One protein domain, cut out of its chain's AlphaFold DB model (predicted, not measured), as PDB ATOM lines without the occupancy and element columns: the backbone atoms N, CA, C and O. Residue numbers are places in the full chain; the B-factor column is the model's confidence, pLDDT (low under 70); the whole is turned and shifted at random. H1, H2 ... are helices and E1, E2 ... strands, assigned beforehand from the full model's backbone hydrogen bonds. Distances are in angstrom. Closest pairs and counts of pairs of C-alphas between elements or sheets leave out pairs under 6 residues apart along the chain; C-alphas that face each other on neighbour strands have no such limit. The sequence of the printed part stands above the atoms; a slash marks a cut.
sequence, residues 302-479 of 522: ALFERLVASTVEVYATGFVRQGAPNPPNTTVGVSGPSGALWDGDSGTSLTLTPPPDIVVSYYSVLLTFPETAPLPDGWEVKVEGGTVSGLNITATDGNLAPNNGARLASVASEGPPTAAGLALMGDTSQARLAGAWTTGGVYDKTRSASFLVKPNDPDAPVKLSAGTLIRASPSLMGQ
ATOM      1  N   ALA A 302      29.894 -38.856 -35.570       57.78
ATOM      2  CA  ALA A 302      31.316 -38.872 -35.240       57.78
ATOM      3  C   ALA A 302      32.219 -39.548 -36.294       57.78
ATOM      4  O   ALA A 302      33.438 -39.489 -36.166       57.78
ATOM      5  N   LEU A 303      31.663 -40.212 -37.314       55.41
ATOM      6  CA  LEU A 303      32.424 -40.796 -38.431       55.41
ATOM      7  C   LEU A 303      32.587 -39.834 -39.618       55.41
ATOM      8  O   LEU A 303      33.290 -40.155 -40.582       55.41
ATOM      9  N   PHE A 304      31.946 -38.668 -39.552       68.44
ATOM     10  CA  PHE A 304      31.907 -37.701 -40.634       68.44
ATOM     11  C   PHE A 304      32.583 -36.391 -40.229       68.44
ATOM     12  O   PHE A 304      32.405 -35.869 -39.132       68.44
ATOM     13  N   GLU A 305      33.359 -35.850 -41.155       79.94
ATOM     14  CA  GLU A 305      33.866 -34.489 -41.111       79.94
ATOM     15  C   GLU A 305      32.850 -33.547 -41.763       79.94
ATOM     16  O   GLU A 305      32.275 -33.843 -42.813       79.94
ATOM     17  N   ARG A 306      32.641 -32.387 -41.139       85.25
ATOM     18  CA  ARG A 306      31.792 -31.315 -41.664       85.25
ATOM     19  C   ARG A 306      32.589 -30.462 -42.639       85.25
ATOM     20  O   ARG A 306      33.725 -30.082 -42.361       85.25
ATOM     21  N   LEU A 307      31.993 -30.145 -43.783       88.62
ATOM     22  CA  LEU A 307      32.601 -29.239 -44.746       88.62
ATOM     23  C   LEU A 307      32.395 -27.793 -44.292       88.62
ATOM     24  O   LEU A 307      31.310 -27.401 -43.865       88.62
ATOM     25  N   VAL A 308      33.456 -27.002 -44.403       90.44
ATOM     26  CA  VAL A 308      33.483 -25.597 -43.989       90.44
ATOM     27  C   VAL A 308      33.043 -24.729 -45.167       90.44
ATOM     28  O   VAL A 308      33.694 -24.728 -46.217       90.44
ATOM     29  N   ALA A 309      31.944 -23.991 -45.005       88.06
ATOM     30  CA  ALA A 309      31.511 -23.015 -45.999       88.06
ATOM     31  C   ALA A 309      32.325 -21.715 -45.880       88.06
ATOM     32  O   ALA A 309      32.745 -21.314 -44.797       88.06
ATOM     33  N   SER A 310      32.550 -21.048 -47.010       86.75
ATOM     34  CA  SER A 310      33.194 -19.731 -47.083       86.75
ATOM     35  C   SER A 310      32.227 -18.598 -46.751       86.75
ATOM     36  O   SER A 310      32.625 -17.613 -46.134       86.75
ATOM     37  N   THR A 311      30.959 -18.725 -47.150       87.44
ATOM     38  CA  THR A 311      29.922 -17.716 -46.902       87.44
ATOM     39  C   THR A 311      28.586 -18.362 -46.550       87.44
ATOM     40  O   THR A 311      28.313 -19.507 -46.925       87.44
ATOM     41  N   VAL A 312      27.761 -17.601 -45.824       90.19
ATOM     42  CA  VAL A 312      26.379 -17.943 -45.468       90.19
ATOM     43  C   VAL A 312      25.494 -16.766 -45.841       90.19
ATOM     44  O   VAL A 312      25.726 -15.652 -45.373       90.19
ATOM     45  N   GLU A 313      24.474 -17.017 -46.648       91.38
ATOM     46  CA  GLU A 313      23.435 -16.046 -46.982       91.38
ATOM     47  C   GLU A 313      22.075 -16.597 -46.555       91.38
ATOM     48  O   GLU A 313      21.820 -17.799 -46.663       91.38
ATOM     49  N   VAL A 314      21.195 -15.729 -46.056       91.19
ATOM     50  CA  VAL A 314      19.861 -16.128 -45.596       91.19
ATOM     51  C   VAL A 314      18.810 -15.235 -46.227       91.19
ATOM     52  O   VAL A 314      18.871 -14.012 -46.122       91.19
ATOM     53  N   TYR A 315      17.813 -15.869 -46.830       91.81
ATOM     54  CA  TYR A 315      16.674 -15.214 -47.455       91.81
ATOM     55  C   TYR A 315      15.379 -15.718 -46.819       91.81
ATOM     56  O   TYR A 315      15.273 -16.900 -46.495       91.81
ATOM     57  N   ALA A 316      14.382 -14.847 -46.655       90.94
ATOM     58  CA  ALA A 316      13.037 -15.241 -46.239       90.94
ATOM     59  C   ALA A 316      12.051 -15.086 -47.396       90.94
ATOM     60  O   ALA A 316      12.014 -14.054 -48.065       90.94
ATOM     61  N   THR A 317      11.213 -16.102 -47.579       90.00
ATOM     62  CA  THR A 317      10.089 -16.087 -48.515       90.00
ATOM     63  C   THR A 317       8.795 -16.162 -47.720       90.00
ATOM     64  O   THR A 317       8.651 -17.009 -46.835       90.00
ATOM     65  N   GLY A 318       7.839 -15.292 -48.029       88.38
ATOM     66  CA  GLY A 318       6.594 -15.197 -47.280       88.38
ATOM     67  C   GLY A 318       5.635 -14.153 -47.834       88.38
ATOM     68  O   GLY A 318       5.791 -13.683 -48.960       88.38
ATOM     69  N   PHE A 319       4.646 -13.791 -47.021       90.69
ATOM     70  CA  PHE A 319       3.620 -12.809 -47.370       90.69
ATOM     71  C   PHE A 319       3.841 -11.507 -46.603       90.69
ATOM     72  O   PHE A 319       4.225 -11.534 -45.438       90.69
ATOM     73  N   VAL A 320       3.571 -10.365 -47.237       90.56
ATOM     74  CA  VAL A 320       3.636  -9.058 -46.567       90.56
ATOM     75  C   VAL A 320       2.497  -8.948 -45.554       90.56
ATOM     76  O   VAL A 320       1.342  -9.225 -45.886       90.56
ATOM     77  N   ARG A 321       2.810  -8.549 -44.316       89.25
ATOM     78  CA  ARG A 321       1.811  -8.338 -43.263       89.25
ATOM     79  C   ARG A 321       0.855  -7.216 -43.638       89.25
ATOM     80  O   ARG A 321       1.229  -6.193 -44.213       89.25
ATOM     81  N   GLN A 322      -0.396  -7.386 -43.234       88.56
ATOM     82  CA  GLN A 322      -1.390  -6.333 -43.355       88.56
ATOM     83  C   GLN A 322      -0.967  -5.116 -42.514       88.56
ATOM     84  O   GLN A 322      -0.732  -5.243 -41.316       88.56
ATOM     85  N   GLY A 323      -0.879  -3.941 -43.147       86.94
ATOM     86  CA  GLY A 323      -0.461  -2.691 -42.499       86.94
ATOM     87  C   GLY A 323       1.042  -2.391 -42.550       86.94
ATOM     88  O   GLY A 323       1.464  -1.399 -41.959       86.94
ATOM     89  N   ALA A 324       1.842  -3.203 -43.251       88.69
ATOM     90  CA  ALA A 324       3.273  -2.967 -43.421       88.69
ATOM     91  C   ALA A 324       3.592  -1.712 -44.276       88.69
ATOM     92  O   ALA A 324       2.795  -1.336 -45.145       88.69
ATOM     93  N   PRO A 325       4.768  -1.082 -44.081       87.31
ATOM     94  CA  PRO A 325       5.263   0.009 -44.923       87.31
ATOM     95  C   PRO A 325       5.503  -0.413 -46.384       87.31
ATOM     96  O   PRO A 325       5.665  -1.593 -46.688       87.31
ATOM     97  N   ASN A 326       5.581   0.564 -47.296       85.00
ATOM     98  CA  ASN A 326       5.976   0.354 -48.693       85.00
ATOM     99  C   ASN A 326       7.244   1.178 -49.020       85.00
ATOM    100  O   ASN A 326       7.156   2.409 -49.000       85.00
ATOM    101  N   PRO A 327       8.397   0.554 -49.338       84.75
ATOM    102  CA  PRO A 327       8.614  -0.892 -49.445       84.75
ATOM    103  C   PRO A 327       8.659  -1.590 -48.069       84.75
ATOM    104  O   PRO A 327       9.111  -0.979 -47.099       84.75
ATOM    105  N   PRO A 328       8.212  -2.857 -47.974       87.44
ATOM    106  CA  PRO A 328       8.253  -3.618 -46.728       87.44
ATOM    107  C   PRO A 328       9.691  -3.999 -46.359       87.44
ATOM    108  O   PRO A 328      10.521  -4.254 -47.237       87.44
ATOM    109  N   ASN A 329       9.989  -4.099 -45.064       88.75
ATOM    110  CA  ASN A 329      11.262  -4.630 -44.595       88.75
ATOM    111  C   ASN A 329      11.294  -6.159 -44.735       88.75
ATOM    112  O   ASN A 329      10.654  -6.892 -43.983       88.75
ATOM    113  N   THR A 330      12.088  -6.635 -45.689       87.00
ATOM    114  CA  THR A 330      12.272  -8.060 -45.998       87.00
ATOM    115  C   THR A 330      13.536  -8.661 -45.379       87.00
ATOM    116  O   THR A 330      13.838  -9.832 -45.610       87.00
ATOM    117  N   THR A 331      14.290  -7.884 -44.597       91.88
ATOM    118  CA  THR A 331      15.600  -8.299 -44.081       91.88
ATOM    119  C   THR A 331      15.441  -9.277 -42.922       91.88
ATOM    120  O   THR A 331      14.815  -8.960 -41.911       91.88
ATOM    121  N   VAL A 332      16.041 -10.462 -43.050       91.75
ATOM    122  CA  VAL A 332      16.090 -11.463 -41.977       91.75
ATOM    123  C   VAL A 332      17.090 -11.018 -40.916       91.75
ATOM    124  O   VAL A 332      18.226 -10.670 -41.235       91.75
ATOM    125  N   GLY A 333      16.696 -11.063 -39.644       92.25
ATOM    126  CA  GLY A 333      17.638 -10.859 -38.548       92.25
ATOM    127  C   GLY A 333      18.513 -12.097 -38.379       92.25
ATOM    128  O   GLY A 333      18.001 -13.155 -38.026       92.25
ATOM    129  N   VAL A 334      19.820 -11.983 -38.610       91.88
ATOM    130  CA  VAL A 334      20.778 -13.087 -38.431       91.88
ATOM    131  C   VAL A 334      21.714 -12.751 -37.274       91.88
ATOM    132  O   VAL A 334      22.350 -11.698 -37.272       91.88
ATOM    133  N   SER A 335      21.795 -13.630 -36.275       92.50
ATOM    134  CA  SER A 335      22.678 -13.460 -35.112       92.50
ATOM    135  C   SER A 335      23.343 -14.776 -34.701       92.50
ATOM    136  O   SER A 335      22.821 -15.854 -34.987       92.50
ATOM    137  N   GLY A 336      24.497 -14.688 -34.034       88.00
ATOM    138  CA  GLY A 336      25.350 -15.840 -33.714       88.00
ATOM    139  C   GLY A 336      26.460 -16.077 -34.752       88.00
ATOM    140  O   GLY A 336      26.479 -15.427 -35.799       88.00
ATOM    141  N   PRO A 337      27.431 -16.959 -34.457       87.25
ATOM    142  CA  PRO A 337      28.532 -17.244 -35.372       87.25
ATOM    143  C   PRO A 337      28.056 -18.113 -36.542       87.25
ATOM    144  O   PRO A 337      27.461 -19.166 -36.336       87.25
ATOM    145  N   SER A 338      28.382 -17.725 -37.779       83.62
ATOM    146  CA  SER A 338      28.107 -18.541 -38.975       83.62
ATOM    147  C   SER A 338      28.800 -19.908 -38.931       83.62
ATOM    148  O   SER A 338      28.259 -20.884 -39.446       83.62
ATOM    149  N   GLY A 339      29.946 -19.991 -38.242       84.00
ATOM    150  CA  GLY A 339      30.668 -21.238 -37.977       84.00
ATOM    151  C   GLY A 339      29.850 -22.304 -37.244       84.00
ATOM    152  O   GLY A 339      30.131 -23.481 -37.437       84.00
ATOM    153  N   ALA A 340      28.788 -21.923 -36.519       84.38
ATOM    154  CA  ALA A 340      27.886 -22.857 -35.834       84.38
ATOM    155  C   ALA A 340      27.221 -23.880 -36.766       84.38
ATOM    156  O   ALA A 340      26.709 -24.902 -36.326       84.38
ATOM    157  N   LEU A 341      27.187 -23.615 -38.075       86.06
ATOM    158  CA  LEU A 341      26.610 -24.549 -39.036       86.06
ATOM    159  C   LEU A 341      27.533 -25.741 -39.346       86.06
ATOM    160  O   LEU A 341      27.041 -26.757 -39.843       86.06
ATOM    161  N   TRP A 342      28.841 -25.636 -39.068       86.81
ATOM    162  CA  TRP A 342      29.847 -26.652 -39.412       86.81
ATOM    163  C   TRP A 342      30.966 -26.860 -38.372       86.81
ATOM    164  O   TRP A 342      31.865 -27.661 -38.622       86.81
ATOM    165  N   ASP A 343      30.937 -26.189 -37.218       78.31
ATOM    166  CA  ASP A 343      31.930 -26.347 -36.140       78.31
ATOM    167  C   ASP A 343      31.728 -27.631 -35.312       78.31
ATOM    168  O   ASP A 343      32.677 -28.146 -34.720       78.31
ATOM    169  N   GLY A 344      30.514 -28.191 -35.331       64.62
ATOM    170  CA  GLY A 344      30.161 -29.410 -34.612       64.62
ATOM    171  C   GLY A 344      29.913 -29.224 -33.116       64.62
ATOM    172  O   GLY A 344      29.792 -30.230 -32.414       64.62
ATOM    173  N   ASP A 345      29.831 -27.985 -32.622       73.56
ATOM    174  CA  ASP A 345      29.547 -27.698 -31.217       73.56
ATOM    175  C   ASP A 345      28.034 -27.606 -30.977       73.56
ATOM    176  O   ASP A 345      27.326 -26.759 -31.511       73.56
ATOM    177  N   SER A 346      27.514 -28.475 -30.110       64.12
ATOM    178  CA  SER A 346      26.097 -28.468 -29.734       64.12
ATOM    179  C   SER A 346      25.636 -27.195 -29.007       64.12
ATOM    180  O   SER A 346      24.428 -26.991 -28.876       64.12
ATOM    181  N   GLY A 347      26.572 -26.384 -28.500       69.75
ATOM    182  CA  GLY A 347      26.308 -25.137 -27.786       69.75
ATOM    183  C   GLY A 347      26.282 -23.886 -28.667       69.75
ATOM    184  O   GLY A 347      25.849 -22.832 -28.193       69.75
ATOM    185  N   THR A 348      26.709 -23.968 -29.930       81.25
ATOM    186  CA  THR A 348      26.694 -22.839 -30.867       81.25
ATOM    187  C   THR A 348      25.465 -22.922 -31.776       81.25
ATOM    188  O   THR A 348      24.937 -23.991 -32.082       81.25
ATOM    189  N   SER A 349      24.914 -21.768 -32.163       87.94
ATOM    190  CA  SER A 349      23.812 -21.728 -33.129       87.94
ATOM    191  C   SER A 349      23.763 -20.410 -33.890       87.94
ATOM    192  O   SER A 349      24.082 -19.347 -33.351       87.94
ATOM    193  N   LEU A 350      23.315 -20.492 -35.139       91.56
ATOM    194  CA  LEU A 350      22.890 -19.356 -35.941       91.56
ATOM    195  C   LEU A 350      21.386 -19.153 -35.729       91.56
ATOM    196  O   LEU A 350      20.593 -20.060 -35.976       91.56
ATOM    197  N   THR A 351      20.982 -17.976 -35.261       94.25
ATOM    198  CA  THR A 351      19.574 -17.643 -35.008       94.25
ATOM    199  C   THR A 351      19.025 -16.768 -36.128       94.25
ATOM    200  O   THR A 351      19.575 -15.700 -36.409       94.25
ATOM    201  N   LEU A 352      17.922 -17.213 -36.732       94.31
ATOM    202  CA  LEU A 352      17.168 -16.521 -37.771       94.31
ATOM    203  C   LEU A 352      15.908 -15.911 -37.159       94.31
ATOM    204  O   LEU A 352      15.065 -16.625 -36.622       94.31
ATOM    205  N   THR A 353      15.781 -14.593 -37.237       95.00
ATOM    206  CA  THR A 353      14.627 -13.834 -36.744       95.00
ATOM    207  C   THR A 353      13.793 -13.365 -37.936       95.00
ATOM    208  O   THR A 353      14.370 -12.790 -38.869       95.00
ATOM    209  N   PRO A 354      12.466 -13.586 -37.930       92.81
ATOM    210  CA  PRO A 354      11.613 -13.195 -39.043       92.81
ATOM    211  C   PRO A 354      11.663 -11.679 -39.280       92.81
ATOM    212  O   PRO A 354      11.721 -10.912 -38.312       92.81
ATOM    213  N   PRO A 355      11.632 -11.220 -40.545       93.06
ATOM    214  CA  PRO A 355      11.470  -9.804 -40.844       93.06
ATOM    215  C   PRO A 355      10.145  -9.286 -40.254       93.06
ATOM    216  O   PRO A 355       9.132  -9.982 -40.341       93.06
ATOM    217  N   PRO A 356      10.102  -8.064 -39.693       90.00
ATOM    218  CA  PRO A 356       8.921  -7.568 -38.982       90.00
ATOM    219  C   PRO A 356       7.686  -7.446 -39.888       90.00
ATOM    220  O   PRO A 356       6.563  -7.690 -39.445       90.00
ATOM    221  N   ASP A 357       7.895  -7.143 -41.170       92.31
ATOM    222  CA  ASP A 357       6.828  -6.885 -42.138       92.31
ATOM    223  C   ASP A 357       6.412  -8.126 -42.940       92.31
ATOM    224  O   ASP A 357       5.518  -8.039 -43.783       92.31
ATOM    225  N   ILE A 358       7.039  -9.284 -42.701       91.00
ATOM    226  CA  ILE A 358       6.821 -10.513 -43.472       91.00
ATOM    227  C   ILE A 358       6.336 -11.638 -42.552       91.00
ATOM    228  O   ILE A 358       6.910 -11.898 -41.498       91.00
ATOM    229  N   VAL A 359       5.286 -12.339 -42.974       91.81
ATOM    230  CA  VAL A 359       4.887 -13.638 -42.418       91.81
ATOM    231  C   VAL A 359       5.678 -14.711 -43.156       91.81
ATOM    232  O   VAL A 359       5.414 -14.985 -44.333       91.81
ATOM    233  N   VAL A 360       6.684 -15.282 -42.496       91.31
ATOM    234  CA  VAL A 360       7.651 -16.173 -43.146       91.31
ATOM    235  C   VAL A 360       7.033 -17.539 -43.425       91.31
ATOM    236  O   VAL A 360       6.527 -18.206 -42.531       91.31
ATOM    237  N   SER A 361       7.111 -17.985 -44.678       88.31
ATOM    238  CA  SER A 361       6.748 -19.352 -45.067       88.31
ATOM    239  C   SER A 361       7.958 -20.286 -45.039       88.31
ATOM    240  O   SER A 361       7.839 -21.408 -44.556       88.31
ATOM    241  N   TYR A 362       9.118 -19.823 -45.524       90.19
ATOM    242  CA  TYR A 362      10.374 -20.581 -45.524       90.19
ATOM    243  C   TYR A 362      11.579 -19.635 -45.472       90.19
ATOM    244  O   TYR A 362      11.554 -18.561 -46.077       90.19
ATOM    245  N   TYR A 363      12.652 -20.076 -44.824       92.06
ATOM    246  CA  TYR A 363      13.988 -19.513 -44.979       92.06
ATOM    247  C   TYR A 363      14.783 -20.339 -45.994       92.06
ATOM    248  O   TYR A 363      14.741 -21.567 -45.961       92.06
ATOM    249  N   SER A 364      15.528 -19.676 -46.875       91.31
ATOM    250  CA  SER A 364      16.560 -20.293 -47.711       91.31
ATOM    251  C   SER A 364      17.920 -19.914 -47.139       91.31
ATOM    252  O   SER A 364      18.283 -18.739 -47.126       91.31
ATOM    253  N   VAL A 365      18.638 -20.909 -46.621       91.31
ATOM    254  CA  VAL A 365      19.992 -20.758 -46.079       91.31
ATOM    255  C   VAL A 365      20.970 -21.286 -47.116       91.31
ATOM    256  O   VAL A 365      21.043 -22.496 -47.341       91.31
ATOM    257  N   LEU A 366      21.688 -20.377 -47.767       91.44
ATOM    258  CA  LEU A 366      22.640 -20.675 -48.824       91.44
ATOM    259  C   LEU A 366      24.063 -20.687 -48.265       91.44
ATOM    260  O   LEU A 366      24.566 -19.677 -47.776       91.44
ATOM    261  N   LEU A 367      24.719 -21.834 -48.385       91.31
ATOM    262  CA  LEU A 367      26.130 -22.028 -48.097       91.31
ATOM    263  C   LEU A 367      26.930 -22.065 -49.388       91.31
ATOM    264  O   LEU A 367      26.583 -22.825 -50.290       91.31
ATOM    265  N   THR A 368      28.035 -21.326 -49.445       88.50
ATOM    266  CA  THR A 368      28.994 -21.404 -50.561       88.50
ATOM    267  C   THR A 368      30.298 -22.024 -50.083       88.50
ATOM    268  O   THR A 368      30.824 -21.620 -49.049       88.50
ATOM    269  N   PHE A 369      30.836 -22.990 -50.823       87.88
ATOM    270  CA  PHE A 369      32.029 -23.749 -50.443       87.88
ATOM    271  C   PHE A 369      33.242 -23.366 -51.301       87.88
ATOM    272  O   PHE A 369      33.076 -23.064 -52.483       87.88
ATOM    273  N   PRO A 370      34.465 -23.406 -50.735       84.38
ATOM    274  CA  PRO A 370      35.675 -23.106 -51.492       84.38
ATOM    275  C   PRO A 370      35.956 -24.183 -52.551       84.38
ATOM    276  O   PRO A 370      35.549 -25.337 -52.415       84.38
ATOM    277  N   GLU A 371      36.746 -23.848 -53.573       76.31
ATOM    278  CA  GLU A 371      37.158 -24.796 -54.626       76.31
ATOM    279  C   GLU A 371      38.032 -25.957 -54.119       76.31
ATOM    280  O   GLU A 371      38.209 -26.974 -54.794       76.31
ATOM    281  N   THR A 372      38.559 -25.852 -52.904       79.50
ATOM    282  CA  THR A 372      39.289 -26.933 -52.234       79.50
ATOM    283  C   THR A 372      38.371 -27.884 -51.467       79.50
ATOM    284  O   THR A 372      38.835 -28.931 -51.012       79.50
ATOM    285  N   ALA A 373      37.079 -27.563 -51.324       83.31
ATOM    286  CA  ALA A 373      36.141 -28.402 -50.589       83.31
ATOM    287  C   ALA A 373      36.000 -29.771 -51.276       83.31
ATOM    288  O   ALA A 373      35.642 -29.825 -52.457       83.31
ATOM    289  N   PRO A 374      36.254 -30.884 -50.570       82.88
ATOM    290  CA  PRO A 374      36.133 -32.208 -51.163       82.88
ATOM    291  C   PRO A 374      34.683 -32.516 -51.550       82.88
ATOM    292  O   PRO A 374      33.757 -31.836 -51.103       82.88
ATOM    293  N   LEU A 375      34.487 -33.542 -52.382       80.81
ATOM    294  CA  LEU A 375      33.147 -34.018 -52.720       80.81
ATOM    295  C   LEU A 375      32.421 -34.449 -51.427       80.81
ATOM    296  O   LEU A 375      32.965 -35.284 -50.699       80.81
ATOM    297  N   PRO A 376      31.249 -33.874 -51.114       79.75
ATOM    298  CA  PRO A 376      30.428 -34.294 -49.983       79.75
ATOM    299  C   PRO A 376      29.865 -35.707 -50.163       79.75
ATOM    300  O   PRO A 376      29.461 -36.083 -51.263       79.75
ATOM    301  N   ASP A 377      29.758 -36.443 -49.058       67.25
ATOM    302  CA  ASP A 377      29.075 -37.737 -48.991       67.25
ATOM    303  C   ASP A 377      27.600 -37.606 -48.594       67.25
ATOM    304  O   ASP A 377      26.790 -38.490 -48.866       67.25
ATOM    305  N   GLY A 378      27.235 -36.494 -47.959       73.25
ATOM    306  CA  GLY A 378      25.894 -36.257 -47.448       73.25
ATOM    307  C   GLY A 378      25.734 -34.869 -46.850       73.25
ATOM    308  O   GLY A 378      26.510 -33.953 -47.132       73.25
ATOM    309  N   TRP A 379      24.740 -34.731 -45.984       76.00
ATOM    310  CA  TRP A 379      24.482 -33.522 -45.216       76.00
ATOM    311  C   TRP A 379      24.036 -33.850 -43.791       76.00
ATOM    312  O   TRP A 379      23.536 -34.938 -43.497       76.00
ATOM    313  N   GLU A 380      24.203 -32.871 -42.913       76.81
ATOM    314  CA  GLU A 380      23.715 -32.898 -41.541       76.81
ATOM    315  C   GLU A 380      22.981 -31.591 -41.249       76.81
ATOM    316  O   GLU A 380      23.441 -30.507 -41.620       76.81
ATOM    317  N   VAL A 381      21.838 -31.697 -40.574       78.31
ATOM    318  CA  VAL A 381      21.069 -30.535 -40.144       78.31
ATOM    319  C   VAL A 381      20.507 -30.716 -38.745       78.31
ATOM    320  O   VAL A 381      20.124 -31.817 -38.338       78.31
ATOM    321  N   LYS A 382      20.422 -29.607 -38.016       81.44
ATOM    322  CA  LYS A 382      19.781 -29.527 -36.712       81.44
ATOM    323  C   LYS A 382      19.153 -28.150 -36.540       81.44
ATOM    324  O   LYS A 382      19.842 -27.132 -36.466       81.44
ATOM    325  N   VAL A 383      17.831 -28.159 -36.477       81.00
ATOM    326  CA  VAL A 383      16.937 -27.010 -36.433       81.00
ATOM    327  C   VAL A 383      16.092 -27.081 -35.166       81.00
ATOM    328  O   VAL A 383      15.451 -28.091 -34.882       81.00
ATOM    329  N   GLU A 384      16.038 -25.981 -34.427       85.69
ATOM    330  CA  GLU A 384      15.089 -25.777 -33.333       85.69
ATOM    331  C   GLU A 384      14.104 -24.671 -33.723       85.69
ATOM    332  O   GLU A 384      14.496 -23.648 -34.288       85.69
ATOM    333  N   GLY A 385      12.814 -24.873 -33.442       82.56
ATOM    334  CA  GLY A 385      11.752 -23.939 -33.849       82.56
ATOM    335  C   GLY A 385      11.312 -24.065 -35.316       82.56
ATOM    336  O   GLY A 385      10.480 -23.285 -35.773       82.56
ATOM    337  N   GLY A 386      11.815 -25.059 -36.053       83.44
ATOM    338  CA  GLY A 386      11.450 -25.314 -37.446       83.44
ATOM    339  C   GLY A 386      11.844 -26.709 -37.924       83.44
ATOM    340  O   GLY A 386      12.256 -27.561 -37.140       83.44
ATOM    341  N   THR A 387      11.712 -26.934 -39.227       78.44
ATOM    342  CA  THR A 387      12.049 -28.189 -39.912       78.44
ATOM    343  C   THR A 387      12.680 -27.911 -41.269       78.44
ATOM    344  O   THR A 387      12.365 -26.913 -41.911       78.44
ATOM    345  N   VAL A 388      13.556 -28.790 -41.744       75.44
ATOM    346  CA  VAL A 388      14.067 -28.734 -43.119       75.44
ATOM    347  C   VAL A 388      13.085 -29.433 -44.040       75.44
ATOM    348  O   VAL A 388      12.811 -30.615 -43.855       75.44
ATOM    349  N   SER A 389      12.562 -28.706 -45.025       69.06
ATOM    350  CA  SER A 389      11.627 -29.223 -46.031       69.06
ATOM    351  C   SER A 389      12.296 -29.546 -47.367       69.06
ATOM    352  O   SER A 389      11.685 -30.187 -48.215       69.06
ATOM    353  N   GLY A 390      13.538 -29.104 -47.573       70.06
ATOM    354  CA  GLY A 390      14.298 -29.414 -48.776       70.06
ATOM    355  C   GLY A 390      15.757 -28.985 -48.687       70.06
ATOM    356  O   GLY A 390      16.118 -28.094 -47.921       70.06
ATOM    357  N   LEU A 391      16.591 -29.618 -49.498       78.06
ATOM    358  CA  LEU A 391      17.994 -29.293 -49.704       78.06
ATOM    359  C   LEU A 391      18.276 -29.309 -51.200       78.06
ATOM    360  O   LEU A 391      17.893 -30.251 -51.885       78.06
ATOM    361  N   ASN A 392      19.000 -28.312 -51.695       80.00
ATOM    362  CA  ASN A 392      19.534 -28.310 -53.049       80.00
ATOM    363  C   ASN A 392      21.046 -28.079 -53.021       80.00
ATOM    364  O   ASN A 392      21.501 -27.032 -52.570       80.00
ATOM    365  N   ILE A 393      21.819 -29.045 -53.502       80.19
ATOM    366  CA  ILE A 393      23.274 -28.966 -53.646       80.19
ATOM    367  C   ILE A 393      23.567 -28.695 -55.111       80.19
ATOM    368  O   ILE A 393      23.116 -29.442 -55.978       80.19
ATOM    369  N   THR A 394      24.329 -27.646 -55.396       77.06
ATOM    370  CA  THR A 394      24.662 -27.255 -56.764       77.06
ATOM    371  C   THR A 394      26.158 -27.052 -56.945       77.06
ATOM    372  O   THR A 394      26.852 -26.550 -56.061       77.06
ATOM    373  N   ALA A 395      26.656 -27.441 -58.112       75.56
ATOM    374  CA  ALA A 395      27.988 -27.105 -58.587       75.56
ATOM    375  C   ALA A 395      27.932 -26.773 -60.076       75.56
ATOM    376  O   ALA A 395      27.103 -27.308 -60.816       75.56
ATOM    377  N   THR A 396      28.824 -25.893 -60.509       67.06
ATOM    378  CA  THR A 396      28.847 -25.391 -61.883       67.06
ATOM    379  C   THR A 396      30.099 -25.891 -62.591       67.06
ATOM    380  O   THR A 396      31.208 -25.659 -62.119       67.06
ATOM    381  N   ASP A 397      29.924 -26.565 -63.729       61.34
ATOM    382  CA  ASP A 397      31.028 -26.966 -64.605       61.34
ATOM    383  C   ASP A 397      31.482 -25.764 -65.449       61.34
ATOM    384  O   ASP A 397      30.688 -25.197 -66.210       61.34
ATOM    385  N   GLY A 398      32.741 -25.342 -65.299       51.25
ATOM    386  CA  GLY A 398      33.288 -24.190 -66.014       51.25
ATOM    387  C   GLY A 398      34.069 -24.489 -67.282       51.25
ATOM    388  O   GLY A 398      34.669 -23.562 -67.820       51.25
ATOM    389  N   ASN A 399      34.066 -25.724 -67.787       48.97
ATOM    390  CA  ASN A 399      34.837 -26.087 -68.982       48.97
ATOM    391  C   ASN A 399      34.110 -25.866 -70.324       48.97
ATOM    392  O   ASN A 399      34.519 -26.416 -71.349       48.97
ATOM    393  N   LEU A 400      33.052 -25.051 -70.369       46.00
ATOM    394  CA  LEU A 400      32.335 -24.759 -71.614       46.00
ATOM    395  C   LEU A 400      32.588 -23.330 -72.104       46.00
ATOM    396  O   LEU A 400      32.516 -22.363 -71.351       46.00
ATOM    397  N   ALA A 401      32.884 -23.223 -73.404       42.34
ATOM    398  CA  ALA A 401      33.120 -21.969 -74.112       42.34
ATOM    399  C   ALA A 401      31.971 -20.952 -73.896       42.34
ATOM    400  O   ALA A 401      30.824 -21.376 -73.723       42.34
ATOM    401  N   PRO A 402      32.236 -19.630 -73.995       44.97
ATOM    402  CA  PRO A 402      31.325 -18.547 -73.580       44.97
ATOM    403  C   PRO A 402      29.897 -18.596 -74.150       44.97
ATOM    404  O   PRO A 402      28.993 -17.986 -73.589       44.97
ATOM    405  N   ASN A 403      29.681 -19.333 -75.243       46.97
ATOM    406  CA  ASN A 403      28.418 -19.377 -75.978       46.97
ATOM    407  C   ASN A 403      27.566 -20.635 -75.708       46.97
ATOM    408  O   ASN A 403      26.465 -20.723 -76.241       46.97
ATOM    409  N   ASN A 404      28.041 -21.597 -74.901       43.66
ATOM    410  CA  ASN A 404      27.338 -22.874 -74.663       43.66
ATOM    411  C   ASN A 404      26.671 -23.006 -73.284       43.66
ATOM    412  O   ASN A 404      26.085 -24.050 -72.998       43.66
ATOM    413  N   GLY A 405      26.709 -21.951 -72.463       47.16
ATOM    414  CA  GLY A 405      26.093 -21.931 -71.137       47.16
ATOM    415  C   GLY A 405      26.843 -22.792 -70.114       47.16
ATOM    416  O   GLY A 405      27.379 -23.856 -70.420       47.16
ATOM    417  N   ALA A 406      26.892 -22.323 -68.871       51.78
ATOM    418  CA  ALA A 406      27.409 -23.121 -67.770       51.78
ATOM    419  C   ALA A 406      26.476 -24.321 -67.521       51.78
ATOM    420  O   ALA A 406      25.253 -24.158 -67.466       51.78
ATOM    421  N   ARG A 407      27.028 -25.531 -67.366       55.38
ATOM    422  CA  ARG A 407      26.231 -26.697 -66.959       55.38
ATOM    423  C   ARG A 407      26.163 -26.743 -65.438       55.38
ATOM    424  O   ARG A 407      27.163 -26.994 -64.770       55.38
ATOM    425  N   LEU A 408      24.969 -26.501 -64.903       63.62
ATOM    426  CA  LEU A 408      24.665 -26.670 -63.485       63.62
ATOM    427  C   LEU A 408      24.403 -28.156 -63.204       63.62
ATOM    428  O   LEU A 408      23.463 -28.737 -63.748       63.62
ATOM    429  N   ALA A 409      25.215 -28.769 -62.348       66.25
ATOM    430  CA  ALA A 409      24.873 -30.035 -61.719       66.25
ATOM    431  C   ALA A 409      24.152 -29.735 -60.405       66.25
ATOM    432  O   ALA A 409      24.693 -29.044 -59.544       66.25
ATOM    433  N   SER A 410      22.941 -30.263 -60.248       69.00
ATOM    434  CA  SER A 410      22.168 -30.123 -59.018       69.00
ATOM    435  C   SER A 410      21.681 -31.469 -58.502       69.00
ATOM    436  O   SER A 410      21.228 -32.328 -59.269       69.00
ATOM    437  N   VAL A 411      21.728 -31.621 -57.185       64.19
ATOM    438  CA  VAL A 411      21.090 -32.706 -56.443       64.19
ATOM    439  C   VAL A 411      20.151 -32.068 -55.439       64.19
ATOM    440  O   VAL A 411      20.586 -31.324 -54.565       64.19
ATOM    441  N   ALA A 412      18.865 -32.371 -55.568       65.44
ATOM    442  CA  ALA A 412      17.859 -31.959 -54.609       65.44
ATOM    443  C   ALA A 412      17.445 -33.159 -53.753       65.44
ATOM    444  O   ALA A 412      17.228 -34.252 -54.273       65.44
ATOM    445  N   SER A 413      17.316 -32.946 -52.449       60.56
ATOM    446  CA  SER A 413      16.665 -33.869 -51.525       60.56
ATOM    447  C   SER A 413      15.452 -33.147 -50.948       60.56
ATOM    448  O   SER A 413      15.596 -32.114 -50.301       60.56
ATOM    449  N   GLU A 414      14.252 -33.661 -51.215       57.94
ATOM    450  CA  GLU A 414      13.028 -33.196 -50.554       57.94
ATOM    451  C   GLU A 414      12.500 -34.389 -49.764       57.94
ATOM    452  O   GLU A 414      12.067 -35.394 -50.328       57.94
ATOM    453  N   GLY A 415      12.659 -34.318 -48.448       50.22
ATOM    454  CA  GLY A 415      12.201 -35.337 -47.516       50.22
ATOM    455  C   GLY A 415      10.995 -34.852 -46.717       50.22
ATOM    456  O   GLY A 415      10.623 -33.676 -46.802       50.22
ATOM    457  N   PRO A 416      10.381 -35.726 -45.899       51.19
ATOM    458  CA  PRO A 416       9.456 -35.259 -44.876       51.19
ATOM    459  C   PRO A 416      10.153 -34.197 -44.002       51.19
ATOM    460  O   PRO A 416      11.352 -34.330 -43.742       51.19
ATOM    461  N   PRO A 417       9.443 -33.152 -43.541       61.69
ATOM    462  CA  PRO A 417      10.053 -32.113 -42.724       61.69
ATOM    463  C   PRO A 417      10.721 -32.703 -41.475       61.69
ATOM    464  O   PRO A 417      10.059 -33.358 -40.670       61.69
ATOM    465  N   THR A 418      12.026 -32.481 -41.310       62.84
ATOM    466  CA  THR A 418      12.802 -33.006 -40.170       62.84
ATOM    467  C   THR A 418      13.443 -31.877 -39.372       62.84
ATOM    468  O   THR A 418      13.963 -30.918 -39.935       62.84
ATOM    469  N   ALA A 419      13.383 -31.966 -38.040       58.94
ATOM    470  CA  ALA A 419      14.028 -30.997 -37.151       58.94
ATOM    471  C   ALA A 419      15.524 -31.296 -36.974       58.94
ATOM    472  O   ALA A 419      16.323 -30.384 -36.838       58.94
ATOM    473  N   ALA A 420      15.932 -32.564 -37.014       65.69
ATOM    474  CA  ALA A 420      17.336 -32.952 -36.994       65.69
ATOM    475  C   ALA A 420      17.533 -34.224 -37.815       65.69
ATOM    476  O   ALA A 420      16.659 -35.094 -37.828       65.69
ATOM    477  N   GLY A 421      18.675 -34.339 -38.483       61.66
ATOM    478  CA  GLY A 421      18.974 -35.512 -39.284       61.66
ATOM    479  C   GLY A 421      20.335 -35.450 -39.956       61.66
ATOM    480  O   GLY A 421      20.863 -34.380 -40.249       61.66
ATOM    481  N   LEU A 422      20.870 -36.637 -40.212       61.03
ATOM    482  CA  LEU A 422      22.014 -36.869 -41.075       61.03
ATOM    483  C   LEU A 422      21.530 -37.759 -42.213       61.03
ATOM    484  O   LEU A 422      20.931 -38.806 -41.959       61.03
ATOM    485  N   ALA A 423      21.784 -37.348 -43.450       63.19
ATOM    486  CA  ALA A 423      21.463 -38.151 -44.619       63.19
ATOM    487  C   ALA A 423      22.647 -38.200 -45.578       63.19
ATOM    488  O   ALA A 423      23.327 -37.202 -45.819       63.19
ATOM    489  N   LEU A 424      22.875 -39.381 -46.143       60.03
ATOM    490  CA  LEU A 424      23.895 -39.596 -47.158       60.03
ATOM    491  C   LEU A 424      23.284 -39.521 -48.554       60.03
ATOM    492  O   LEU A 424      22.139 -39.922 -48.771       60.03
ATOM    493  N   MET A 425      24.068 -39.005 -49.494       63.72
ATOM    494  CA  MET A 425      23.771 -39.086 -50.918       63.72
ATOM    495  C   MET A 425      24.203 -40.456 -51.423       63.72
ATOM    496  O   MET A 425      25.325 -40.875 -51.147       63.72
ATOM    497  N   GLY A 426      23.355 -41.141 -52.185       54.31
ATOM    498  CA  GLY A 426      23.778 -42.368 -52.844       54.31
ATOM    499  C   GLY A 426      24.624 -42.105 -54.086       54.31
ATOM    500  O   GLY A 426      24.767 -40.977 -54.579       54.31
ATOM    501  N   ASP A 427      25.177 -43.195 -54.607       54.31
ATOM    502  CA  ASP A 427      26.237 -43.199 -55.616       54.31
ATOM    503  C   ASP A 427      25.872 -42.424 -56.892       54.31
ATOM    504  O   ASP A 427      26.722 -41.770 -57.495       54.31
ATOM    505  N   THR A 428      24.598 -42.439 -57.302       55.28
ATOM    506  CA  THR A 428      24.144 -41.737 -58.518       55.28
ATOM    507  C   THR A 428      24.166 -40.217 -58.339       55.28
ATOM    508  O   THR A 428      24.577 -39.484 -59.243       55.28
ATOM    509  N   SER A 429      23.745 -39.733 -57.170       60.34
ATOM    510  CA  SER A 429      23.760 -38.309 -56.819       60.34
ATOM    511  C   SER A 429      25.191 -37.806 -56.635       60.34
ATOM    512  O   SER A 429      25.545 -36.752 -57.167       60.34
ATOM    513  N   GLN A 430      26.039 -38.600 -55.973       64.56
ATOM    514  CA  GLN A 430      27.465 -38.303 -55.851       64.56
ATOM    515  C   GLN A 430      28.155 -38.245 -57.220       64.56
ATOM    516  O   GLN A 430      28.854 -37.275 -57.503       64.56
ATOM    517  N   ALA A 431      27.921 -39.222 -58.104       60.66
ATOM    518  CA  ALA A 431      28.510 -39.248 -59.445       60.66
ATOM    519  C   ALA A 431      28.069 -38.054 -60.308       60.66
ATOM    520  O   ALA A 431      28.882 -37.491 -61.045       60.66
ATOM    521  N   ARG A 432      26.803 -37.628 -60.191       64.50
ATOM    522  CA  ARG A 432      26.280 -36.435 -60.878       64.50
ATOM    523  C   ARG A 432      26.985 -35.159 -60.420       64.50
ATOM    524  O   ARG A 432      27.303 -34.316 -61.255       64.50
ATOM    525  N   LEU A 433      27.224 -35.014 -59.116       70.19
ATOM    526  CA  LEU A 433      27.940 -33.861 -58.568       70.19
ATOM    527  C   LEU A 433      29.437 -33.924 -58.865       70.19
ATOM    528  O   LEU A 433      30.015 -32.888 -59.164       70.19
ATOM    529  N   ALA A 434      30.060 -35.106 -58.834       69.25
ATOM    530  CA  ALA A 434      31.509 -35.284 -58.910       69.25
ATOM    531  C   ALA A 434      32.159 -34.549 -60.088       69.25
ATOM    532  O   ALA A 434      33.177 -33.889 -59.893       69.25
ATOM    533  N   GLY A 435      31.561 -34.600 -61.282       65.69
ATOM    534  CA  GLY A 435      32.087 -33.913 -62.467       65.69
ATOM    535  C   GLY A 435      32.150 -32.391 -62.297       65.69
ATOM    536  O   GLY A 435      33.217 -31.798 -62.426       65.69
ATOM    537  N   ALA A 436      31.037 -31.752 -61.935       68.50
ATOM    538  CA  ALA A 436      30.986 -30.297 -61.748       68.50
ATOM    539  C   ALA A 436      31.703 -29.843 -60.462       68.50
ATOM    540  O   ALA A 436      32.335 -28.790 -60.432       68.50
ATOM    541  N   TRP A 437      31.646 -30.659 -59.406       76.75
ATOM    542  CA  TRP A 437      32.281 -30.380 -58.123       76.75
ATOM    543  C   TRP A 437      33.803 -30.422 -58.241       76.75
ATOM    544  O   TRP A 437      34.461 -29.564 -57.684       76.75
ATOM    545  N   THR A 438      34.395 -31.362 -58.981       67.00
ATOM    546  CA  THR A 438      35.866 -31.468 -59.085       67.00
ATOM    547  C   THR A 438      36.486 -30.515 -60.102       67.00
ATOM    548  O   THR A 438      37.602 -30.053 -59.879       67.00
ATOM    549  N   THR A 439      35.779 -30.203 -61.188       59.16
ATOM    550  CA  THR A 439      36.356 -29.452 -62.314       59.16
ATOM    551  C   THR A 439      36.412 -27.945 -62.046       59.16
ATOM    552  O   THR A 439      37.353 -27.294 -62.488       59.16
ATOM    553  N   GLY A 440      35.469 -27.409 -61.259       53.84
ATOM    554  CA  GLY A 440      35.407 -25.980 -60.931       53.84
ATOM    555  C   GLY A 440      35.111 -25.112 -62.158       53.84
ATOM    556  O   GLY A 440      35.244 -25.543 -63.303       53.84
ATOM    557  N   GLY A 441      34.663 -23.880 -61.947       49.59
ATOM    558  CA  GLY A 441      34.403 -22.986 -63.062       49.59
ATOM    559  C   GLY A 441      34.699 -21.537 -62.767       49.59
ATOM    560  O   GLY A 441      34.617 -21.094 -61.639       49.59
ATOM    561  N   VAL A 442      35.041 -20.781 -63.803       47.47
ATOM    562  CA  VAL A 442      35.533 -19.398 -63.671       47.47
ATOM    563  C   VAL A 442      34.421 -18.405 -63.275       47.47
ATOM    564  O   VAL A 442      34.698 -17.239 -63.016       47.47
ATOM    565  N   TYR A 443      33.157 -18.841 -63.210       48.81
ATOM    566  CA  TYR A 443      32.013 -17.983 -62.893       48.81
ATOM    567  C   TYR A 443      31.559 -18.143 -61.434       48.81
ATOM    568  O   TYR A 443      31.376 -19.258 -60.952       48.81
ATOM    569  N   ASP A 444      31.332 -16.997 -60.786       46.94
ATOM    570  CA  ASP A 444      31.229 -16.680 -59.346       46.94
ATOM    571  C   ASP A 444      30.313 -17.507 -58.410       46.94
ATOM    572  O   ASP A 444      30.034 -17.067 -57.296       46.94
ATOM    573  N   LYS A 445      29.837 -18.706 -58.764       55.44
ATOM    574  CA  LYS A 445      29.088 -19.587 -57.838       55.44
ATOM    575  C   LYS A 445      29.412 -21.057 -58.099       55.44
ATOM    576  O   LYS A 445      28.648 -21.780 -58.743       55.44
ATOM    577  N   THR A 446      30.582 -21.494 -57.640       67.88
ATOM    578  CA  THR A 446      31.169 -22.772 -58.067       67.88
ATOM    579  C   THR A 446      30.717 -23.988 -57.268       67.88
ATOM    580  O   THR A 446      30.642 -25.069 -57.852       67.88
ATOM    581  N   ARG A 447      30.350 -23.855 -55.984       82.56
ATOM    582  CA  ARG A 447      29.819 -24.956 -55.148       82.56
ATOM    583  C   ARG A 447      28.927 -24.404 -54.045       82.56
ATOM    584  O   ARG A 447      29.392 -23.604 -53.235       82.56
ATOM    585  N   SER A 448      27.668 -24.822 -53.981       85.56
ATOM    586  CA  SER A 448      26.748 -24.333 -52.954       85.56
ATOM    587  C   SER A 448      25.747 -25.375 -52.471       85.56
ATOM    588  O   SER A 448      25.447 -26.345 -53.165       85.56
ATOM    589  N   ALA A 449      25.223 -25.163 -51.267       87.31
ATOM    590  CA  ALA A 449      24.114 -25.920 -50.706       87.31
ATOM    591  C   ALA A 449      23.057 -24.953 -50.170       87.31
ATOM    592  O   ALA A 449      23.376 -24.056 -49.399       87.31
ATOM    593  N   SER A 450      21.803 -25.135 -50.573       87.75
ATOM    594  CA  SER A 450      20.659 -24.350 -50.115       87.75
ATOM    595  C   SER A 450      19.731 -25.223 -49.286       87.75
ATOM    596  O   SER A 450      19.081 -26.116 -49.832       87.75
ATOM    597  N   PHE A 451      19.613 -24.926 -47.995       87.31
ATOM    598  CA  PHE A 451      18.648 -25.554 -47.096       87.31
ATOM    599  C   PHE A 451      17.362 -24.727 -47.058       87.31
ATOM    600  O   PHE A 451      17.398 -23.525 -46.792       87.31
ATOM    601  N   LEU A 452      16.222 -25.368 -47.312       88.00
ATOM    602  CA  LEU A 452      14.897 -24.782 -47.136       88.00
ATOM    603  C   LEU A 452      14.381 -25.145 -45.747       88.00
ATOM    604  O   LEU A 452      14.080 -26.308 -45.470       88.00
ATOM    605  N   VAL A 453      14.271 -24.142 -44.881       88.06
ATOM    606  CA  VAL A 453      13.859 -24.294 -43.487       88.06
ATOM    607  C   VAL A 453      12.476 -23.690 -43.301       88.06
ATOM    608  O   VAL A 453      12.280 -22.486 -43.458       88.06
ATOM    609  N   LYS A 454      11.506 -24.522 -42.943       88.94
ATOM    610  CA  LYS A 454      10.151 -24.107 -42.599       88.94
ATOM    611  C   LYS A 454      10.059 -23.827 -41.092       88.94
ATOM    612  O   LYS A 454      10.280 -24.758 -40.312       88.94
ATOM    613  N   PRO A 455       9.733 -22.600 -40.654       90.12
ATOM    614  CA  PRO A 455       9.483 -22.331 -39.242       90.12
ATOM    615  C   PRO A 455       8.199 -23.034 -38.769       90.12
ATOM    616  O   PRO A 455       7.240 -23.169 -39.532       90.12
ATOM    617  N   ASN A 456       8.173 -23.484 -37.513       88.25
ATOM    618  CA  ASN A 456       6.963 -24.046 -36.897       88.25
ATOM    619  C   ASN A 456       5.945 -22.946 -36.569       88.25
ATOM    620  O   ASN A 456       4.739 -23.170 -36.663       88.25
ATOM    621  N   ASP A 457       6.451 -21.769 -36.204       89.62
ATOM    622  CA  ASP A 457       5.698 -20.538 -36.004       89.62
ATOM    623  C   ASP A 457       6.329 -19.454 -36.900       89.62
ATOM    624  O   ASP A 457       7.515 -19.158 -36.725       89.62
ATOM    625  N   PRO A 458       5.589 -18.889 -37.874       88.12
ATOM    626  CA  PRO A 458       6.116 -17.906 -38.824       88.12
ATOM    627  C   PRO A 458       6.622 -16.610 -38.169       88.12
ATOM    628  O   PRO A 458       7.341 -15.849 -38.824       88.12
ATOM    629  N   ASP A 459       6.271 -16.374 -36.901       85.31
ATOM    630  CA  ASP A 459       6.589 -15.158 -36.152       85.31
ATOM    631  C   ASP A 459       7.687 -15.392 -35.098       85.31
ATOM    632  O   ASP A 459       8.209 -14.436 -34.515       85.31
ATOM    633  N   ALA A 460       8.092 -16.648 -34.877       89.44
ATOM    634  CA  ALA A 460       9.123 -17.011 -33.914       89.44
ATOM    635  C   ALA A 460      10.515 -17.168 -34.566       89.44
ATOM    636  O   ALA A 460      10.630 -17.554 -35.734       89.44
ATOM    637  N   PRO A 461      11.605 -16.923 -33.814       92.00
ATOM    638  CA  PRO A 461      12.953 -17.225 -34.280       92.00
ATOM    639  C   PRO A 461      13.202 -18.728 -34.480       92.00
ATOM    640  O   PRO A 461      12.710 -19.562 -33.719       92.00
ATOM    641  N   VAL A 462      14.055 -19.058 -35.450       91.50
ATOM    642  CA  VAL A 462      14.547 -20.418 -35.726       91.50
ATOM    643  C   VAL A 462      16.039 -20.489 -35.411       91.50
ATOM    644  O   VAL A 462      16.785 -19.575 -35.762       91.50
ATOM    645  N   LYS A 463      16.501 -21.571 -34.778       89.81
ATOM    646  CA  LYS A 463      17.930 -21.787 -34.498       89.81
ATOM    647  C   LYS A 463      18.486 -22.943 -35.309       89.81
ATOM    648  O   LYS A 463      17.875 -24.005 -35.374       89.81
ATOM    649  N   LEU A 464      19.673 -22.745 -35.869       86.69
ATOM    650  CA  LEU A 464      20.425 -23.736 -36.627       86.69
ATOM    651  C   LEU A 464      21.728 -24.040 -35.881       86.69
ATOM    652  O   LEU A 464      22.590 -23.172 -35.785       86.69
ATOM    653  N   SER A 465      21.844 -25.251 -35.332       76.88
ATOM    654  CA  SER A 465      23.057 -25.750 -34.641       76.88
ATOM    655  C   SER A 465      23.824 -26.794 -35.463       76.88
ATOM    656  O   SER A 465      24.872 -27.274 -35.054       76.88
ATOM    657  N   ALA A 466      23.286 -27.162 -36.626       74.38
ATOM    658  CA  ALA A 466      23.990 -27.838 -37.706       74.38
ATOM    659  C   ALA A 466      23.233 -27.552 -39.007       74.38
ATOM    660  O   ALA A 466      22.002 -27.454 -38.999       74.38
ATOM    661  N   GLY A 467      23.946 -27.425 -40.121       80.12
ATOM    662  CA  GLY A 467      23.329 -27.200 -41.426       80.12
ATOM    663  C   GLY A 467      24.375 -27.117 -42.512       80.12
ATOM    664  O   GLY A 467      24.546 -26.061 -43.101       80.12
ATOM    665  N   THR A 468      25.110 -28.205 -42.725       87.38
ATOM    666  CA  THR A 468      26.239 -28.249 -43.659       87.38
ATOM    667  C   THR A 468      26.311 -29.580 -44.401       87.38
ATOM    668  O   THR A 468      25.559 -30.522 -44.143       87.38
ATOM    669  N   LEU A 469      27.228 -29.644 -45.359       86.44
ATOM    670  CA  LEU A 469      27.596 -30.864 -46.052       86.44
ATOM    671  C   LEU A 469      28.606 -31.656 -45.221       86.44
ATOM    672  O   LEU A 469      29.452 -31.077 -44.541       86.44
ATOM    673  N   ILE A 470      28.542 -32.978 -45.305       77.50
ATOM    674  CA  ILE A 470      29.434 -33.879 -44.574       77.50
ATOM    675  C   ILE A 470      30.181 -34.801 -45.527       77.50
ATOM    676  O   ILE A 470      29.710 -35.103 -46.625       77.50
ATOM    677  N   ARG A 471      31.342 -35.268 -45.084       78.56
ATOM    678  CA  ARG A 471      32.173 -36.251 -45.773       78.56
ATOM    679  C   ARG A 471      32.656 -37.287 -44.774       78.56
ATOM    680  O   ARG A 471      33.048 -36.936 -43.667       78.56
ATOM    681  N   ALA A 472      32.649 -38.559 -45.137       64.94
ATOM    682  CA  ALA A 472      33.182 -39.595 -44.273       64.94
ATOM    683  C   ALA A 472      34.692 -39.408 -44.094       64.94
ATOM    684  O   ALA A 472      35.434 -39.220 -45.061       64.94
ATOM    685  N   SER A 473      35.149 -39.472 -42.846       61.69
ATOM    686  CA  SER A 473      36.547 -39.240 -42.493       61.69
ATOM    687  C   SER A 473      37.371 -40.528 -42.574       61.69
ATOM    688  O   SER A 473      37.149 -41.446 -41.776       61.69
ATOM    689  N   PRO A 474      38.365 -40.633 -43.477       53.12
ATOM    690  CA  PRO A 474      39.215 -41.821 -43.563       53.12
ATOM    691  C   PRO A 474      40.027 -42.080 -42.286       53.12
ATOM    692  O   PRO A 474      40.296 -43.231 -41.943       53.12
ATOM    693  N   SER A 475      40.415 -41.022 -41.568       52.84
ATOM    694  CA  SER A 475      41.205 -41.102 -40.336       52.84
ATOM    695  C   SER A 475      40.363 -41.567 -39.144       52.84
ATOM    696  O   SER A 475      40.805 -42.447 -38.405       52.84
ATOM    697  N   LEU A 476      39.136 -41.058 -38.985       49.78
ATOM    698  CA  LEU A 476      38.220 -41.479 -37.914       49.78
ATOM    699  C   LEU A 476      37.693 -42.897 -38.148       49.78
ATOM    700  O   LEU A 476      37.622 -43.696 -37.210       49.78
ATOM    701  N   MET A 477      37.418 -43.241 -39.409       49.75
ATOM    702  CA  MET A 477      37.090 -44.609 -39.799       49.75
ATOM    703  C   MET A 477      38.248 -45.580 -39.515       49.75
ATOM    704  O   MET A 477      37.990 -46.716 -39.149       49.75
ATOM    705  N   GLY A 478      39.511 -45.142 -39.600       38.38
ATOM    706  CA  GLY A 478      40.683 -45.948 -39.234       38.38
ATOM    707  C   GLY A 478      40.975 -46.037 -37.725       38.38
ATOM    708  O   GLY A 478      41.460 -47.064 -37.255       38.38
ATOM    709  N   GLN A 479      40.683 -44.993 -36.939       38.66
ATOM    710  CA  GLN A 479      41.046 -44.917 -35.511       38.66
ATOM    711  C   GLN A 479      40.194 -45.791 -34.582       38.66
ATOM    712  O   GLN A 479      40.716 -46.288 -33.583       38.66
TER     713      GLN A 479
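AT A GLANCE: This is residues 302 to 479 of the 522 residues of an uncharacterized protein of Deinococcus sp. HMF7620 (UniProt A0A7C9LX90). Two curving sheets stand partly face to face as a sandwich, and the chain winds over both as a jelly roll, one long hairpin of four nested antiparallel pairs: E4 with E11, E5 with E10, E6 with E9, E7 with E8. H2 packs over E7 and E8, making two layers there. The printed part has 178 residues with three named helices and eleven named strands, in the order E1 E2 E3 H1 E4 E5 E6 E7 E8 E9 H2 E10 E11 H3. One sheet runs E2 E5 E10 E7 E8, all antiparallel; the other, of E1, E3, E4, E6, E9 and E11, is branched at E11 with antiparallel pairs. The class is mixed, and the whole is compact, with a radius of gyration of the C-alphas of 17.3 A and spans of 52 by 49 by 28 A.

HOW THE PARTS SIT: E1, residues 304 to 306, is the antiparallel neighbour of E11, residues 462 to 472, with N 305 and O 471 2.8 A apart. E2, residues 311 to 320, is an edge strand beside E5, residues 358 to 368, with N 313 and O 366 at 2.9 A. E4, residues 350 to 353, has E3, residues 333 to 335, on one side, with N 333 and O 353 at 3.0 A, and E11 on the other, with N 352 and O 462 at 2.8 A. H1, residues 338 to 341, stands at the branched sheet's level; its closest C-alpha to E11 is that of Leu 341, 4.4 A from that of Ala 466. E5 bends by 77 degrees at residue 361 and neighbours E10, residues 447 to 455, with N 365 and O 451 at 2.9 A. E6, residues 378 to 384, has E9, residues 420 to 424, on one side, with N 381 and O 421 at 2.9 A, and E11 on the other, with N 382 and O 466 at 2.8 A. E7, residues 386 to 397, neighbours E10, with N 392 and O 450 at 2.9 A, and forms a hairpin with E8, residues 407 to 413, with N 393 and O 411 at 2.8 A. H2, residues 427 to 439, lies over E7 and E8 at a height over the sheet of 8.5 A; its closest C-alphas to E7 are those of Ala 436 and Asp 397, 4.4 A apart. H3, residues 474 to 479, only grazes the branched sheet. Every O i to N i+4 pair is within hydrogen-bond range in H3, 7 of 9 are in H2, and H1 is too short for one.

IN THESE COORDINATES: E1 begins at C-alpha 304 (31.907, -37.701, -40.634). E7, the longest strand, measures 33.5 A from C-alpha 386 (11.450, -25.314, -37.446); E11 measures 28.1 A, E2 27.7 A and H2 18.3 A. H3 ends at C-alpha 479 (41.046, -44.917, -35.511).

THE WHOLE: The C-alphas of Gly 323 and Gly 478 are the two farthest apart, 59.8 A. The printed part has no cut, and the link from E2 to E3 is long. The mean pLDDT of the printed part is 75.6, with 65 residues under 70, among them 396 to 432 and 472 to 479.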